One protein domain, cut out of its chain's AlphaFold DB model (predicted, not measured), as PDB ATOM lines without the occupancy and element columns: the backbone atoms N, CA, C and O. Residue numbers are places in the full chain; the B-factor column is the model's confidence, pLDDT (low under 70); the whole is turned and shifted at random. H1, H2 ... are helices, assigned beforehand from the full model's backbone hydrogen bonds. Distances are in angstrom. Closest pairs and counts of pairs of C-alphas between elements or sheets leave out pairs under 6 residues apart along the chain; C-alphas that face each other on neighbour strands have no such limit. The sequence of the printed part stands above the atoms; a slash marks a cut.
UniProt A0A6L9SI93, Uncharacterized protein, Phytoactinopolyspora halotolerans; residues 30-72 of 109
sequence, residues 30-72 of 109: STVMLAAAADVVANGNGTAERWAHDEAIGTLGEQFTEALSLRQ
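What this domain is: This is residues 30 to 72 of the 109 residues of an uncharacterized protein of Phytoactinopolyspora halotolerans (UniProt A0A6L9SI93). A helix, H1, at one end and a steeply angled pair of short helices, H2 and H3, at the other are joined by a long link, residues 42 to 52, with an open gap between the two ends. The printed part has 43 residues with three named helices in the order H1, H2, H3, and no named strand; its class is all helix. It is loose, with a radius of gyration of the C-alphas of 11.8 A, and flat, spanning 31 by 22 by 12 A.

How they stand to each other: H1, residues 31 to 41, is apart from H2, residues 53 to 60, and from H3, residues 62 to 69. H2 and H3 touch, their closest C-alphas being those of Ile 57 and Thr 65, 5.6 A apart. They run opposite ways at a steep tilt of 64 degrees. In H1, H2 and H3 every O i to N i+4 pair is within hydrogen-bond range.

Where its parts are: H1 is 15.4 A from first to last C-alpha, beginning at C-alpha 31 (-45.090, 43.537, 45.196). H2 measures 10.2 A and H3 10.5 A, the latter ending at C-alpha 69 (-45.606, 48.461, 36.437).

The domain as a whole: The C-alphas farthest apart, those of Asn 43 and Gln 63, are 32.0 A apart. The link H1 to H2 is long and H2 to H3 tight. The printed part has no cut, and no printed residue is under 70 in pLDDT.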
ATOM      1  N   SER A  30     -46.627  39.051  44.975       93.44
ATOM      2  CA  SER A  30     -47.251  40.353  45.221       93.44
ATOM      3  C   SER A  30     -46.205  41.377  45.658       93.44
ATOM      4  O   SER A  30     -45.639  41.255  46.744       93.44
ATOM      5  N   THR A  31     -46.003  42.430  44.862       93.69
ATOM      6  CA  THR A  31     -45.090  43.537  45.196       93.69
ATOM      7  C   THR A  31     -45.471  44.229  46.506       93.69
ATOM      8  O   THR A  31     -44.597  44.619  47.271       93.69
ATOM      9  N   VAL A  32     -46.771  44.316  46.815       95.38
ATOM     10  CA  VAL A  32     -47.266  44.879  48.084       95.38
ATOM     11  C   VAL A  32     -46.835  44.014  49.270       95.38
ATOM     12  O   VAL A  32     -46.413  44.548  50.288       95.38
ATOM     13  N   MET A  33     -46.894  42.685  49.131       96.31
ATOM     14  CA  MET A  33     -46.457  41.773  50.193       96.31
ATOM     15  C   MET A  33     -44.938  41.796  50.371       96.31
ATOM     16  O   MET A  33     -44.470  41.739  51.502       96.31
ATOM     17  N   LEU A  34     -44.172  41.912  49.279       95.44
ATOM     18  CA  LEU A  34     -42.716  42.070  49.341       95.44
ATOM     19  C   LEU A  34     -42.320  43.366  50.057       95.44
ATOM     20  O   LEU A  34     -41.477  43.334  50.947       95.44
ATOM     21  N   ALA A  35     -42.953  44.488  49.708       96.31
ATOM     22  CA  ALA A  35     -42.704  45.775  50.355       96.31
ATOM     23  C   ALA A  35     -43.084  45.748  51.844       96.31
ATOM     24  O   ALA A  35     -42.302  46.190  52.679       96.31
ATOM     25  N   ALA A  36     -44.232  45.156  52.188       97.19
ATOM     26  CA  ALA A  36     -44.646  44.983  53.578       97.19
ATOM     27  C   ALA A  36     -43.667  44.095  54.367       97.19
ATOM     28  O   ALA A  36     -43.323  44.420  55.498       97.19
ATOM     29  N   ALA A  37     -43.179  42.997  53.782       96.56
ATOM     30  CA  ALA A  37     -42.170  42.150  54.418       96.56
ATOM     31  C   ALA A  37     -40.849  42.901  54.644       96.56
ATOM     32  O   ALA A  37     -40.258  42.795  55.717       96.56
ATOM     33  N   ALA A  38     -40.414  43.696  53.662       95.56
ATOM     34  CA  ALA A  38     -39.225  44.530  53.795       95.56
ATOM     35  C   ALA A  38     -39.383  45.577  54.911       95.56
ATOM     36  O   ALA A  38     -38.452  45.776  55.688       95.56
ATOM     37  N   ASP A  39     -40.565  46.190  55.036       96.69
ATOM     38  CA  ASP A  39     -40.887  47.111  56.131       96.69
ATOM     39  C   ASP A  39     -40.793  46.415  57.497       96.69
ATOM     40  O   ASP A  39     -40.130  46.927  58.395       96.69
ATOM     41  N   VAL A  40     -41.350  45.204  57.651       96.69
ATOM     42  CA  VAL A  40     -41.221  44.415  58.896       96.69
ATOM     43  C   VAL A  40     -39.752  44.190  59.269       96.69
ATOM     44  O   VAL A  40     -39.363  44.438  60.409       96.69
ATOM     45  N   VAL A  41     -38.922  43.752  58.319       96.12
ATOM     46  CA  VAL A  41     -37.490  43.483  58.563       96.12
ATOM     47  C   VAL A  41     -36.716  44.765  58.891       96.12
ATOM     48  O   VAL A  41     -35.737  44.730  59.635       96.12
ATOM     49  N   ALA A  42     -37.183  45.915  58.403       94.62
ATOM     50  CA  ALA A  42     -36.661  47.232  58.756       94.62
ATOM     51  C   ALA A  42     -37.177  47.771  60.111       94.62
ATOM     52  O   ALA A  42     -36.857  48.904  60.470       94.62
ATOM     53  N   ASN A  43     -37.906  46.967  60.898       95.81
ATOM     54  CA  ASN A  43     -38.592  47.343  62.146       95.81
ATOM     55  C   ASN A  43     -39.761  48.328  61.963       95.81
ATOM     56  O   ASN A  43     -40.094  49.084  62.879       95.81
ATOM     57  N   GLY A  44     -40.373  48.329  60.783       95.94
ATOM     58  CA  GLY A  44     -41.632  49.006  60.504       95.94
ATOM     59  C   GLY A  44     -42.860  48.185  60.908       95.94
ATOM     60  O   GLY A  44     -42.775  47.172  61.604       95.94
ATOM     61  N   ASN A  45     -44.032  48.628  60.453       96.94
ATOM     62  CA  ASN A  45     -45.334  48.072  60.848       96.94
ATOM     63  C   ASN A  45     -45.914  47.082  59.821       96.94
ATOM     64  O   ASN A  45     -47.079  46.696  59.925       96.94
ATOM     65  N   GLY A  46     -45.129  46.689  58.816       96.12
ATOM     66  CA  GLY A  46     -45.565  45.820  57.725       96.12
ATOM     67  C   GLY A  46     -46.458  46.532  56.720       96.12
ATOM     68  O   GLY A  46     -47.423  45.962  56.211       96.12
ATOM     69  N   THR A  47     -46.160  47.800  56.459       96.12
ATOM     70  CA  THR A  47     -46.921  48.645  55.542       96.12
ATOM     71  C   THR A  47     -46.222  48.780  54.198       96.12
ATOM     72  O   THR A  47     -45.001  48.714  54.094       96.12
ATOM     73  N   ALA A  48     -47.017  48.956  53.148       96.31
ATOM     74  CA  ALA A  48     -46.528  49.202  51.803       96.31
ATOM     75  C   ALA A  48     -47.310  50.369  51.207       96.31
ATOM     76  O   ALA A  48     -48.530  50.290  51.033       96.31
ATOM     77  N   GLU A  49     -46.604  51.444  50.885       94.31
ATOM     78  CA  GLU A  49     -47.182  52.609  50.230       94.31
ATOM     79  C   GLU A  49     -46.989  52.515  48.716       94.31
ATOM     80  O   GLU A  49     -45.994  51.985  48.216       94.31
ATOM     81  N   ARG A  50     -47.974  53.003  47.955       93.25
ATOM     82  CA  ARG A  50     -47.839  53.059  46.499       93.25
ATOM     83  C   ARG A  50     -46.881  54.179  46.135       93.25
ATOM     84  O   ARG A  50     -47.131  55.328  46.484       93.25
ATOM     85  N   TRP A  51     -45.875  53.853  45.338       94.81
ATOM     86  CA  TRP A  51     -45.068  54.868  44.680       94.81
ATOM     87  C   TRP A  51     -45.872  55.504  43.542       94.81
ATOM     88  O   TRP A  51     -46.388  54.796  42.670       94.81
ATOM     89  N   ALA A  52     -46.032  56.828  43.567       95.50
ATOM     90  CA  ALA A  52     -46.693  57.554  42.490       95.50
ATOM     91  C   ALA A  52     -45.933  57.361  41.167       95.50
ATOM     92  O   ALA A  52     -44.710  57.469  41.120       95.50
ATOM     93  N   HIS A  53     -46.662  57.086  40.084       94.44
ATOM     94  CA  HIS A  53     -46.054  56.714  38.805       94.44
ATOM     95  C   HIS A  53     -45.154  57.821  38.234       94.44
ATOM     96  O   HIS A  53     -44.026  57.541  37.844       94.44
ATOM     97  N   ASP A  54     -45.601  59.080  38.266       96.75
ATOM     98  CA  ASP A  54     -44.816  60.221  37.770       96.75
ATOM     99  C   ASP A  54     -43.513  60.421  38.567       96.75
ATOM    100  O   ASP A  54     -42.471  60.764  38.011       96.75
ATOM    101  N   GLU A  55     -43.554  60.155  39.875       97.56
ATOM    102  CA  GLU A  55     -42.380  60.213  40.749       97.56
ATOM    103  C   GLU A  55     -41.404  59.062  40.459       97.56
ATOM    104  O   GLU A  55     -40.185  59.263  40.408       97.56
ATOM    105  N   ALA A  56     -41.936  57.863  40.207       97.06
ATOM    106  CA  ALA A  56     -41.150  56.707  39.800       97.06
ATOM    107  C   ALA A  56     -40.466  56.942  38.443       97.06
ATOM    108  O   ALA A  56     -39.273  56.667  38.331       97.06
ATOM    109  N   ILE A  57     -41.149  57.550  37.459       98.00
ATOM    110  CA  ILE A  57     -40.535  57.954  36.177       98.00
ATOM    111  C   ILE A  57     -39.367  58.909  36.421       98.00
ATOM    112  O   ILE A  57     -38.295  58.720  35.846       98.00
ATOM    113  N   GLY A  58     -39.546  59.908  37.289       98.06
ATOM    114  CA  GLY A  58     -38.487  60.859  37.629       98.06
ATOM    115  C   GLY A  58     -37.251  60.208  38.266       98.06
ATOM    116  O   GLY A  58     -36.146  60.719  38.103       98.06
ATOM    117  N   THR A  59     -37.426  59.075  38.954       97.94
ATOM    118  CA  THR A  59     -36.359  58.391  39.704       97.94
ATOM    119  C   THR A  59     -35.706  57.246  38.923       97.94
ATOM    120  O   THR A  59     -34.487  57.099  38.934       97.94
ATOM    121  N   LEU A  60     -36.508  56.417  38.254       96.81
ATOM    122  CA  LEU A  60     -36.086  55.185  37.578       96.81
ATOM    123  C   LEU A  60     -35.968  55.356  36.057       96.81
ATOM    124  O   LEU A  60     -35.370  54.519  35.381       96.81
ATOM    125  N   GLY A  61     -36.545  56.428  35.511       97.94
ATOM    126  CA  GLY A  61     -36.766  56.595  34.082       97.94
ATOM    127  C   GLY A  61     -38.031  55.882  33.597       97.94
ATOM    128  O   GLY A  61     -38.560  54.965  34.231       97.94
ATOM    129  N   GLU A  62     -38.512  56.311  32.432       97.69
ATOM    130  CA  GLU A  62     -39.771  55.844  31.836       97.69
ATOM    131  C   GLU A  62     -39.768  54.329  31.583       97.69
ATOM    132  O   GLU A  62     -40.662  53.622  32.041       97.69
ATOM    133  N   GLN A  63     -38.712  53.806  30.953       96.94
ATOM    134  CA  GLN A  63     -38.631  52.397  30.546       96.94
ATOM    135  C   GLN A  63     -38.653  51.423  31.733       96.94
ATOM    136  O   GLN A  63     -39.335  50.400  31.688       96.94
ATOM    137  N   PHE A  64     -37.922  51.726  32.811       95.56
ATOM    138  CA  PHE A  64     -37.926  50.879  34.006       95.56
ATOM    139  C   PHE A  64     -39.234  50.995  34.779       95.56
ATOM    140  O   PHE A  64     -39.721  49.991  35.297       95.56
ATOM    141  N   THR A  65     -39.823  52.190  34.830       96.81
ATOM    142  CA  THR A  65     -41.118  52.388  35.485       96.81
ATOM    143  C   THR A  65     -42.214  51.606  34.771       96.81
ATOM    144  O   THR A  65     -43.008  50.933  35.428       96.81
ATOM    145  N   GLU A  66     -42.230  51.631  33.437       95.56
ATOM    146  CA  GLU A  66     -43.144  50.817  32.639       95.56
ATOM    147  C   GLU A  66     -42.923  49.326  32.920       95.56
ATOM    148  O   GLU A  66     -43.863  48.638  33.319       95.56
ATOM    149  N   ALA A  67     -41.680  48.842  32.814       93.69
ATOM    150  CA  ALA A  67     -41.352  47.435  33.037       93.69
ATOM    151  C   ALA A  67     -41.771  46.934  34.434       93.69
ATOM    152  O   ALA A  67     -42.338  45.849  34.548       93.69
ATOM    153  N   LEU A  68     -41.547  47.727  35.488       93.62
ATOM    154  CA  LEU A  68     -41.920  47.387  36.868       93.62
ATOM    155  C   LEU A  68     -43.420  47.555  37.158       93.62
ATOM    156  O   LEU A  68     -43.922  46.979  38.123       93.62
ATOM    157  N   SER A  69     -44.146  48.317  36.334       93.19
ATOM    158  CA  SER A  69     -45.606  48.461  36.437       93.19
ATOM    159  C   SER A  69     -46.358  47.272  35.829       93.19
ATOM    160  O   SER A  69     -47.551  47.088  36.089       93.19
ATOM    161  N   LEU A  70     -45.684  46.450  35.018       92.44
ATOM    162  CA  LEU A  70     -46.277  45.259  34.425       92.44
ATOM    163  C   LEU A  70     -46.508  44.172  35.475       92.44
ATOM    164  O   LEU A  70     -45.659  43.860  36.307       92.44
ATOM    165  N   ARG A  71     -47.655  43.504  35.363       91.19
ATOM    166  CA  ARG A  71     -47.933  42.282  36.114       91.19
ATOM    167  C   ARG A  71     -47.586  41.072  35.258       91.19
ATOM    168  O   ARG A  71     -48.329  40.735  34.339       91.19
ATOM    169  N   GLN A  72     -46.496  40.396  35.594       90.38
ATOM    170  CA  GLN A  72     -46.084  39.165  34.926       90.38
ATOM    171  C   GLN A  72     -46.333  37.956  35.829       90.38
ATOM    172  O   GLN A  72     -46.067  37.995  37.028       90.38
TER     173      GLN A  72